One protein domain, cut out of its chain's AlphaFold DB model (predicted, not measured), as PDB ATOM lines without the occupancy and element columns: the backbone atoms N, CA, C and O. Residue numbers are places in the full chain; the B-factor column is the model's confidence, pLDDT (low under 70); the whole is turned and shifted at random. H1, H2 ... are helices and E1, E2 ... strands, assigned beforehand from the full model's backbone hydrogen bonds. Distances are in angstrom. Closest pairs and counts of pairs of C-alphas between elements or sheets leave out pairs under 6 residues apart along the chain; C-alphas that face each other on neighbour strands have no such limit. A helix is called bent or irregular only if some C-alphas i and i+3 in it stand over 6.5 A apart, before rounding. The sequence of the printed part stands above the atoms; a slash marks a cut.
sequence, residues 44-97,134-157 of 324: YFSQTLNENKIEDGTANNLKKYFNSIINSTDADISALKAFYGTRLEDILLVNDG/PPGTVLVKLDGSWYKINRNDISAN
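AT A GLANCE: This is residues 44 to 97 and 134 to 157 of the 324 residues of the protein "Gliding motility protein GldN" of Chryseobacterium sp (UniProt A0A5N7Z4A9). A twisted sheet of four antiparallel strands makes the core, with helix H2 over one face and helix H3 over the opposite face. H1 packs over the edge strand E4 and touches H4, which follows E4 and only grazes the sheet. The printed part has 78 residues with four named helices and four named strands, in the order H1, H2, E1, H3, E2, E3, E4, H4, and the sheet's order is E1, E2, E3, E4. The class is mixed, helices and strands. The whole is compact and rounded, with a radius of gyration of the C-alphas of 11.5 A and spans of 28 by 25 by 23 A.

HOW THE PARTS SIT: H1, residues 44 to 51, is on the sheet over E4, residues 145 to 150, at a height of 9.6 A; the closest C-alphas are those of Leu 49 and Tyr 147, 6.5 A apart. H1 touches H4, residues 151 to 157, at a steep tilt of 44 degrees, opposite ways, with the C-alphas of Phe 45 and Asn 157 closest at 6.1 A. Residues 53 to 54 then pair, antiparallel, with residues 146 to 147 of E4. H2, residues 56 to 63, is on the sheet at a height of 9.3 A, slantwise to the strands; its closest C-alpha to E4 is Ala 59, 6.5 A from that of Trp 146. E1, residues 66 to 68, is the edge strand beside E2, residues 88 to 94, with N 67 and O 93 at 2.9 A. H3, residues 75 to 87, lies over E2 on the opposite face from H2, along the strands at 12 degrees on the local plane; the C-alphas of Lys 81 and Leu 88 are closest, 6.4 A apart. E2 is the neighbour of E3, residues 137 to 142, with N 92 and O 139 at 2.8 A. E3 and E4 form a hairpin, with N 138 and O 149 at 2.8 A. Every O i to N i+4 pair is within hydrogen-bond range in H1, H2 and H4, and 7 of 9 are in H3.

IN THESE COORDINATES: H1 begins at C-alpha 44, (160.103, 154.012, 193.241). H3 is 18.3 A long and irregular, C-alphas 83 and 86 being 9.4 A apart. E2 is 18.2 A long, E3 15.9 A and E4 16.6 A. H4 ends at C-alpha 157, (157.606, 161.309, 192.957).

THE WHOLE: The C-alphas farthest apart are those of Tyr 44 and Gly 97, 32.0 A. Residues 98 to 133 are not printed, and C-alphas 97 and 134 are 13.8 A apart across the cut. Of the links printed whole, E1 to H3 is short and the others are tight. The mean pLDDT of the printed part is 84.6, and residues 96 to 97 are under 70.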
ATOM      1  N   TYR A  44     161.045 154.582 194.206       79.75
ATOM      2  CA  TYR A  44     160.103 154.012 193.241       79.75
ATOM      3  C   TYR A  44     160.203 154.661 191.851       79.75
ATOM      4  O   TYR A  44     160.097 153.972 190.835       79.75
ATOM      5  N   PHE A  45     160.465 155.968 191.777       80.06
ATOM      6  CA  PHE A  45     160.619 156.657 190.497       80.06
ATOM      7  C   PHE A  45     161.882 156.220 189.764       80.06
ATOM      8  O   PHE A  45     161.842 156.009 188.556       80.06
ATOM      9  N   SER A  46     162.989 156.009 190.480       79.44
ATOM     10  CA  SER A  46     164.228 155.512 189.867       79.44
ATOM     11  C   SER A  46     164.058 154.097 189.313       79.44
ATOM     12  O   SER A  46     164.556 153.791 188.226       79.44
ATOM     13  N   GLN A  47     163.322 153.238 190.023       82.31
ATOM     14  CA  GLN A  47     162.964 151.909 189.531       82.31
ATOM     15  C   GLN A  47     162.075 152.001 188.283       82.31
ATOM     16  O   GLN A  47     162.414 151.434 187.246       82.31
ATOM     17  N   THR A  48     160.994 152.778 188.362       80.62
ATOM     18  CA  THR A  48     160.045 152.984 187.259       80.62
ATOM     19  C   THR A  48     160.738 153.566 186.027       80.62
ATOM     20  O   THR A  48     160.462 153.153 184.902       80.62
ATOM     21  N   LEU A  49     161.682 154.491 186.212       85.50
ATOM     22  CA  LEU A  49     162.482 155.046 185.126       85.50
ATOM     23  C   LEU A  49     163.302 153.941 184.454       85.50
ATOM     24  O   LEU A  49     163.220 153.782 183.243       85.50
ATOM     25  N   ASN A  50     164.030 153.130 185.226       85.88
ATOM     26  CA  ASN A  50     164.843 152.037 184.687       85.88
ATOM     27  C   ASN A  50     164.018 150.971 183.949       85.88
ATOM     28  O   ASN A  50     164.450 150.492 182.900       85.88
ATOM     29  N   GLU A  51     162.833 150.632 184.460       87.19
ATOM     30  CA  GLU A  51     161.894 149.705 183.812       87.19
ATOM     31  C   GLU A  51     161.380 150.245 182.470       87.19
ATOM     32  O   GLU A  51     161.173 149.489 181.522       87.19
ATOM     33  N   ASN A  52     161.246 151.566 182.356       89.38
ATOM     34  CA  ASN A  52     160.757 152.253 181.164       89.38
ATOM     35  C   ASN A  52     161.858 152.661 180.168       89.38
ATOM     36  O   ASN A  52     161.654 153.545 179.324       89.38
ATOM     37  N   LYS A  53     163.033 152.026 180.237       90.81
ATOM     38  CA  LYS A  53     164.096 152.211 179.245       90.81
ATOM     39  C   LYS A  53     163.641 151.711 177.871       90.81
ATOM     40  O   LYS A  53     163.166 150.587 177.730       90.81
ATOM     41  N   ILE A  54     163.827 152.531 176.840       90.75
ATOM     42  CA  ILE A  54     163.488 152.195 175.453       90.75
ATOM     43  C   ILE A  54     164.741 152.115 174.577       90.75
ATOM     44  O   ILE A  54     165.733 152.804 174.801       90.75
ATOM     45  N   GLU A  55     164.683 151.277 173.544       89.75
ATOM     46  CA  GLU A  55     165.746 151.179 172.541       89.75
ATOM     47  C   GLU A  55     165.819 152.434 171.658       89.75
ATOM     48  O   GLU A  55     164.792 153.028 171.310       89.75
ATOM     49  N   ASP A  56     167.023 152.778 171.191       87.12
ATOM     50  CA  ASP A  56     167.265 153.958 170.347       87.12
ATOM     51  C   ASP A  56     166.439 153.962 169.057       87.12
ATOM     52  O   ASP A  56     165.965 155.011 168.612       87.12
ATOM     53  N   GLY A  57     166.217 152.786 168.458       85.62
ATOM     54  CA  GLY A  57     165.364 152.647 167.276       85.62
ATOM     55  C   GLY A  57     163.919 153.066 167.557       85.62
ATOM     56  O   GLY A  57     163.303 153.778 166.760       85.62
ATOM     57  N   THR A  58     163.394 152.688 168.721       85.62
ATOM     58  CA  THR A  58     162.053 153.070 169.181       85.62
ATOM     59  C   THR A  58     161.996 154.557 169.512       85.62
ATOM     60  O   THR A  58     161.077 155.244 169.062       85.62
ATOM     61  N   ALA A  59     163.005 155.088 170.207       86.56
ATOM     62  CA  ALA A  59     163.098 156.512 170.511       86.56
ATOM     63  C   ALA A  59     163.103 157.368 169.234       86.56
ATOM     64  O   ALA A  59     162.330 158.317 169.124       86.56
ATOM     65  N   ASN A  60     163.901 157.006 168.227       88.25
ATOM     66  CA  ASN A  60     163.967 157.737 166.956       88.25
ATOM     67  C   ASN A  60     162.633 157.735 166.195       88.25
ATOM     68  O   ASN A  60     162.269 158.744 165.590       88.25
ATOM     69  N   ASN A  61     161.870 156.642 166.274       86.75
ATOM     70  CA  ASN A  61     160.531 156.575 165.692       86.75
ATOM     71  C   ASN A  61     159.516 157.462 166.427       86.75
ATOM     72  O   ASN A  61     158.586 157.967 165.793       86.75
ATOM     73  N   LEU A  62     159.685 157.643 167.740       85.81
ATOM     74  CA  LEU A  62     158.799 158.448 168.579       85.81
ATOM     75  C   LEU A  62     159.104 159.945 168.494       85.81
ATOM     76  O   LEU A  62     158.161 160.722 168.398       85.81
ATOM     77  N   LYS A  63     160.382 160.349 168.455       86.56
ATOM     78  CA  LYS A  63     160.838 161.757 168.496       86.56
ATOM     79  C   LYS A  63     160.073 162.710 167.581       86.56
ATOM     80  O   LYS A  63     159.834 163.845 167.958       86.56
ATOM     81  N   LYS A  64     159.646 162.255 166.402       86.56
ATOM     82  CA  LYS A  64     158.883 163.067 165.436       86.56
ATOM     83  C   LYS A  64     157.536 163.595 165.961       86.56
ATOM     84  O   LYS A  64     156.972 164.501 165.358       86.56
ATOM     85  N   TYR A  65     157.007 163.010 167.035       86.56
ATOM     86  CA  TYR A  65     155.756 163.420 167.676       86.56
ATOM     87  C   TYR A  65     155.966 164.309 168.907       86.56
ATOM     88  O   TYR A  65     154.983 164.685 169.539       86.56
ATOM     89  N   PHE A  66     157.213 164.617 169.265       89.44
ATOM     90  CA  PHE A  66     157.535 165.342 170.486       89.44
ATOM     91  C   PHE A  66     158.409 166.566 170.196       89.44
ATOM     92  O   PHE A  66     159.169 166.584 169.227       89.44
ATOM     93  N   ASN A  67     158.344 167.557 171.079       89.31
ATOM     94  CA  ASN A  67     159.193 168.741 171.071       89.31
ATOM     95  C   ASN A  67     160.049 168.786 172.334       89.31
ATOM     96  O   ASN A  67     159.581 168.439 173.420       89.31
ATOM     97  N   SER A  68     161.292 169.255 172.194       90.75
ATOM     98  CA  SER A  68     162.170 169.469 173.345       90.75
ATOM     99  C   SER A  68     161.645 170.596 174.220       90.75
ATOM    100  O   SER A  68     161.349 171.699 173.761       90.75
ATOM    101  N   ILE A  69     161.540 170.284 175.504       88.62
ATOM    102  CA  ILE A  69     161.115 171.162 176.589       88.62
ATOM    103  C   ILE A  69     162.231 171.302 177.630       88.62
ATOM    104  O   ILE A  69     161.995 171.797 178.730       88.62
ATOM    105  N   ILE A  70     163.470 170.930 177.283       85.81
ATOM    106  CA  ILE A  70     164.629 171.029 178.178       85.81
ATOM    107  C   ILE A  70     164.962 172.471 178.566       85.81
ATOM    108  O   ILE A  70     165.771 172.677 179.445       85.81
ATOM    109  N   ASN A  71     164.344 173.500 177.990       83.44
ATOM    110  CA  ASN A  71     164.503 174.894 178.435       83.44
ATOM    111  C   ASN A  71     163.234 175.465 179.080       83.44
ATOM    112  O   ASN A  71     163.180 176.646 179.401       83.44
ATOM    113  N   SER A  72     162.218 174.627 179.292       83.94
ATOM    114  CA  SER A  72     160.989 175.022 179.970       83.94
ATOM    115  C   SER A  72     161.244 175.366 181.443       83.94
ATOM    116  O   SER A  72     162.139 174.791 182.079       83.94
ATOM    117  N   THR A  73     160.430 176.290 181.961       74.56
ATOM    118  CA  THR A  73     160.369 176.740 183.364       74.56
ATOM    119  C   THR A  73     159.363 175.945 184.200       74.56
ATOM    120  O   THR A  73     158.999 176.356 185.299       74.56
ATOM    121  N   ASP A  74     158.857 174.842 183.654       82.81
ATOM    122  CA  ASP A  74     157.939 173.946 184.341       82.81
ATOM    123  C   ASP A  74     158.565 173.332 185.602       82.81
ATOM    124  O   ASP A  74     159.725 172.917 185.580       82.81
ATOM    125  N   ALA A  75     157.789 173.240 186.684       77.81
ATOM    126  CA  ALA A  75     158.273 172.763 187.977       77.81
ATOM    127  C   ALA A  75     158.843 171.336 187.913       77.81
ATOM    128  O   ALA A  75     159.926 171.100 188.454       77.81
ATOM    129  N   ASP A  76     158.175 170.421 187.200       80.31
ATOM    130  CA  ASP A  76     158.590 169.016 187.079       80.31
ATOM    131  C   ASP A  76     159.943 168.914 186.354       80.31
ATOM    132  O   ASP A  76     160.870 168.213 186.764       80.31
ATOM    133  N   ILE A  77     160.072 169.670 185.262       82.19
ATOM    134  CA  ILE A  77     161.254 169.688 184.393       82.19
ATOM    135  C   ILE A  77     162.429 170.332 185.129       82.19
ATOM    136  O   ILE A  77     163.545 169.814 185.096       82.19
ATOM    137  N   SER A  78     162.190 171.460 185.799       79.94
ATOM    138  CA  SER A  78     163.188 172.129 186.628       79.94
ATOM    139  C   SER A  78     163.690 171.226 187.751       79.94
ATOM    140  O   SER A  78     164.888 171.232 188.028       79.94
ATOM    141  N   ALA A  79     162.819 170.421 188.359       79.25
ATOM    142  CA  ALA A  79     163.221 169.474 189.389       79.25
ATOM    143  C   ALA A  79     164.076 168.327 188.820       79.25
ATOM    144  O   ALA A  79     165.138 168.026 189.363       79.25
ATOM    145  N   LEU A  80     163.693 167.753 187.673       82.25
ATOM    146  CA  LEU A  80     164.506 166.736 186.993       82.25
ATOM    147  C   LEU A  80     165.889 167.266 186.594       82.25
ATOM    148  O   LEU A  80     166.891 166.583 186.808       82.25
ATOM    149  N   LYS A  81     165.966 168.490 186.062       83.31
ATOM    150  CA  LYS A  81     167.244 169.150 185.747       83.31
ATOM    151  C   LYS A  81     168.109 169.346 186.979       83.31
ATOM    152  O   LYS A  81     169.294 169.046 186.935       83.31
ATOM    153  N   ALA A  82     167.524 169.839 188.068       78.62
ATOM    154  CA  ALA A  82     168.258 170.072 189.304       78.62
ATOM    155  C   ALA A  82     168.772 168.760 189.923       78.62
ATOM    156  O   ALA A  82     169.858 168.744 190.493       78.62
ATOM    157  N   PHE A  83     168.036 167.651 189.776       81.81
ATOM    158  CA  PHE A  83     168.454 166.353 190.304       81.81
ATOM    159  C   PHE A  83     169.521 165.656 189.448       81.81
ATOM    160  O   PHE A  83     170.517 165.165 189.975       81.81
ATOM    161  N   TYR A  84     169.319 165.585 188.130       84.00
ATOM    162  CA  TYR A  84     170.210 164.841 187.234       84.00
ATOM    163  C   TYR A  84     171.367 165.687 186.683       84.00
ATOM    164  O   TYR A  84     172.381 165.129 186.257       84.00
ATOM    165  N   GLY A  85     171.257 167.017 186.708       84.31
ATOM    166  CA  GLY A  85     172.292 167.933 186.234       84.31
ATOM    167  C   GLY A  85     172.715 167.627 184.796       84.31
ATOM    168  O   GLY A  85     171.882 167.459 183.910       84.31
ATOM    169  N   THR A  86     174.023 167.488 184.577       85.06
ATOM    170  CA  THR A  86     174.619 167.205 183.259       85.06
ATOM    171  C   THR A  86     174.277 165.827 182.690       85.06
ATOM    172  O   THR A  86     174.498 165.595 181.505       85.06
ATOM    173  N   ARG A  87     173.744 164.909 183.508       88.94
ATOM    174  CA  ARG A  87     173.303 163.580 183.052       88.94
ATOM    175  C   ARG A  87     172.023 163.654 182.229       88.94
ATOM    176  O   ARG A  87     171.786 162.782 181.395       88.94
ATOM    177  N   LEU A  88     171.187 164.661 182.493       89.38
ATOM    178  CA  LEU A  88     169.951 164.903 181.764       89.38
ATOM    179  C   LEU A  88     170.266 165.651 180.471       89.38
ATOM    180  O   LEU A  88     170.591 166.834 180.483       89.38
ATOM    181  N   GLU A  89     170.150 164.954 179.349       90.88
ATOM    182  CA  GLU A  89     170.522 165.498 178.046       90.88
ATOM    183  C   GLU A  89     169.346 166.162 177.320       90.88
ATOM    184  O   GLU A  89     169.541 167.147 176.612       90.88
ATOM    185  N   ASP A  90     168.130 165.621 177.452       91.19
ATOM    186  CA  ASP A  90     166.930 166.174 176.813       91.19
ATOM    187  C   ASP A  90     165.648 165.676 177.497       91.19
ATOM    188  O   ASP A  90     165.609 164.583 178.070       91.19
ATOM    189  N   ILE A  91     164.580 166.465 177.396       89.94
ATOM    190  CA  ILE A  91     163.220 166.089 177.792       89.94
ATOM    191  C   ILE A  91     162.292 166.501 176.655       89.94
ATOM    192  O   ILE A  91     162.293 167.663 176.248       89.94
ATOM    193  N   LEU A  92     161.477 165.569 176.164       90.62
ATOM    194  CA  LEU A  92     160.549 165.791 175.063       90.62
ATOM    195  C   LEU A  92     159.092 165.598 175.522       90.62
ATOM    196  O   LEU A  92     158.761 164.566 176.111       90.62
ATOM    197  N   LEU A  93     158.215 166.553 175.193       87.69
ATOM    198  CA  LEU A  93     156.760 166.489 175.416       87.69
ATOM    199  C   LEU A  93     156.025 166.227 174.099       87.69
ATOM    200  O   LEU A  93     156.458 166.717 173.059       87.69
ATOM    201  N   VAL A  94     154.915 165.487 174.142       84.62
ATOM    202  CA  VAL A  94     154.051 165.263 172.971       84.62
ATOM    203  C   VAL A  94     153.575 166.593 172.386       84.62
ATOM    204  O   VAL A  94     153.195 167.507 173.112       84.62
ATOM    205  N   ASN A  95     153.560 166.678 171.059       74.94
ATOM    206  CA  ASN A  95     153.003 167.809 170.337       74.94
ATOM    207  C   ASN A  95     151.475 167.696 170.326       74.94
ATOM    208  O   ASN A  95     150.934 166.772 169.717       74.94
ATOM    209  N   ASP A  96     150.778 168.673 170.909       58.44
ATOM    210  CA  ASP A  96     149.304 168.715 170.971       58.44
ATOM    211  C   ASP A  96     148.615 168.674 169.586       58.44
ATOM    212  O   ASP A  96     147.409 168.463 169.488       58.44
ATOM    213  N   GLY A  97     149.369 168.837 168.492       50.53
ATOM    214  CA  GLY A  97     148.882 168.764 167.111       50.53
ATOM    215  C   GLY A  97     149.060 167.419 166.389       50.53
ATOM    216  O   GLY A  97     148.710 167.342 165.212       50.53
ATOM    217  N   PRO A 134     150.017 157.540 174.730       75.94
ATOM    218  CA  PRO A 134     149.143 157.995 175.804       75.94
ATOM    219  C   PRO A 134     149.340 159.488 176.120       75.94
ATOM    220  O   PRO A 134     150.485 159.964 176.092       75.94
ATOM    221  N   PRO A 135     148.272 160.227 176.470       73.25
ATOM    222  CA  PRO A 135     148.387 161.595 176.965       73.25
ATOM    223  C   PRO A 135     149.331 161.676 178.170       73.25
ATOM    224  O   PRO A 135     149.350 160.783 179.017       73.25
ATOM    225  N   GLY A 136     150.137 162.738 178.237       78.31
ATOM    226  CA  GLY A 136     151.116 162.923 179.314       78.31
ATOM    227  C   GLY A 136     152.373 162.054 179.201       78.31
ATOM    228  O   GLY A 136     153.171 162.041 180.132       78.31
ATOM    229  N   THR A 137     152.586 161.343 178.086       85.81
ATOM    230  CA  THR A 137     153.866 160.663 177.828       85.81
ATOM    231  C   THR A 137     154.988 161.693 177.673       85.81
ATOM    232  O   THR A 137     154.866 162.642 176.900       85.81
ATOM    233  N   VAL A 138     156.107 161.461 178.350       88.62
ATOM    234  CA  VAL A 138     157.340 162.244 178.249       88.62
ATOM    235  C   VAL A 138     158.473 161.305 177.858       88.62
ATOM    236  O   VAL A 138     158.557 160.176 178.352       88.62
ATOM    237  N   LEU A 139     159.350 161.761 176.965       90.62
ATOM    238  CA  LEU A 139     160.612 161.074 176.700       90.62
ATOM    239  C   LEU A 139     161.740 161.807 177.408       90.62
ATOM    240  O   LEU A 139     161.898 163.012 177.235       90.62
ATOM    241  N   VAL A 140     162.540 161.070 178.165       91.06
ATOM    242  CA  VAL A 140     163.693 161.606 178.886       91.06
ATOM    243  C   VAL A 140     164.951 160.951 178.340       91.06
ATOM    244  O   VAL A 140     165.008 159.727 178.210       91.06
ATOM    245  N   LYS A 141     165.955 161.762 178.008       92.88
ATOM    246  CA  LYS A 141     167.294 161.296 177.656       92.88
ATOM    247  C   LYS A 141     168.207 161.482 178.860       92.88
ATOM    248  O   LYS A 141     168.477 162.614 179.256       92.88
ATOM    249  N   LEU A 142     168.663 160.375 179.431       91.44
ATOM    250  CA  LEU A 142     169.497 160.352 180.628       91.44
ATOM    251  C   LEU A 142     170.657 159.375 180.410       91.44
ATOM    252  O   LEU A 142     170.427 158.236 180.004       91.44
ATOM    253  N   ASP A 143     171.889 159.818 180.663       89.56
ATOM    254  CA  ASP A 143     173.112 159.009 180.506       89.56
ATOM    255  C   ASP A 143     173.180 158.271 179.147       89.56
ATOM    256  O   ASP A 143     173.427 157.064 179.067       89.56
ATOM    257  N   GLY A 144     172.864 158.971 178.053       89.88
ATOM    258  CA  GLY A 144     172.820 158.416 176.698       89.88
ATOM    259  C   GLY A 144     171.656 157.464 176.392       89.88
ATOM    260  O   GLY A 144     171.476 157.100 175.233       89.88
ATOM    261  N   SER A 145     170.846 157.077 177.381       92.50
ATOM    262  CA  SER A 145     169.699 156.176 177.218       92.50
ATOM    263  C   SER A 145     168.378 156.943 177.148       92.50
ATOM    264  O   SER A 145     168.212 157.993 177.769       92.50
ATOM    265  N   TRP A 146     167.414 156.403 176.400       92.56
ATOM    266  CA  TRP A 146     166.062 156.952 176.322       92.56
ATOM    267  C   TRP A 146     165.109 156.231 177.266       92.56
ATOM    268  O   TRP A 146     165.120 155.005 177.365       92.56
ATOM    269  N   TYR A 147     164.232 157.006 177.891       91.88
ATOM    270  CA  TYR A 147     163.222 156.538 178.827       91.88
ATOM    271  C   TYR A 147     161.855 157.103 178.457       91.88
ATOM    272  O   TYR A 147     161.757 158.253 178.024       91.88
ATOM    273  N   LYS A 148     160.800 156.300 178.617       91.44
ATOM    274  CA  LYS A 148     159.413 156.699 178.341       91.44
ATOM    275  C   LYS A 148     158.594 156.694 179.630       91.44
ATOM    276  O   LYS A 148     158.170 155.638 180.071       91.44
ATOM    277  N   ILE A 149     158.312 157.865 180.186       88.69
ATOM    278  CA  ILE A 149     157.606 157.996 181.470       88.69
ATOM    279  C   ILE A 149     156.288 158.751 181.315       88.69
ATOM    280  O   ILE A 149     156.077 159.439 180.312       88.69
ATOM    281  N   ASN A 150     155.391 158.628 182.294       87.44
ATOM    282  CA  ASN A 150     154.249 159.525 182.393       87.44
ATOM    283  C   ASN A 150     154.642 160.770 183.191       87.44
ATOM    284  O   ASN A 150     155.364 160.691 184.182       87.44
ATOM    285  N   ARG A 151     154.137 161.930 182.781       84.06
ATOM    286  CA  ARG A 151     154.358 163.179 183.501       84.06
ATOM    287  C   ARG A 151     153.821 163.140 184.932       84.06
ATOM    288  O   ARG A 151     154.481 163.651 185.827       84.06
ATOM    289  N   ASN A 152     152.686 162.482 185.155       85.50
ATOM    290  CA  ASN A 152     152.109 162.328 186.488       85.50
ATOM    291  C   ASN A 152     153.046 161.562 187.432       85.50
ATOM    292  O   ASN A 152     153.073 161.859 188.622       85.50
ATOM    293  N   ASP A 153     153.847 160.626 186.910       82.56
ATOM    294  CA  ASP A 153     154.832 159.896 187.715       82.56
ATOM    295  C   ASP A 153     155.980 160.812 188.155       82.56
ATOM    296  O   ASP A 153     156.537 160.612 189.229       82.56
ATOM    297  N   ILE A 154     156.321 161.833 187.360       81.88
ATOM    298  CA  ILE A 154     157.305 162.852 187.744       81.88
ATOM    299  C   ILE A 154     156.725 163.690 188.883       81.88
ATOM    300  O   ILE A 154     157.315 163.755 189.957       81.88
ATOM    301  N   SER A 155     155.538 164.268 188.683       79.88
ATOM    302  CA  SER A 155     154.910 165.151 189.672       79.88
ATOM    303  C   SER A 155     154.597 164.448 190.996       79.88
ATOM    304  O   SER A 155     154.612 165.084 192.041       79.88
ATOM    305  N   ALA A 156     154.305 163.144 190.969       82.25
ATOM    306  CA  ALA A 156     153.992 162.372 192.171       82.25
ATOM    307  C   ALA A 156     155.228 161.923 192.966       82.25
ATOM    308  O   ALA A 156     155.082 161.517 194.116       82.25
ATOM    309  N   ASN A 157     156.420 161.931 192.361       81.94
ATOM    310  CA  ASN A 157     157.606 161.309 192.957       81.94
ATOM    311  C   ASN A 157     158.855 162.199 192.971       81.94
ATOM    312  O   ASN A 157     159.919 161.749 193.406       81.94
TER     313      ASN A 157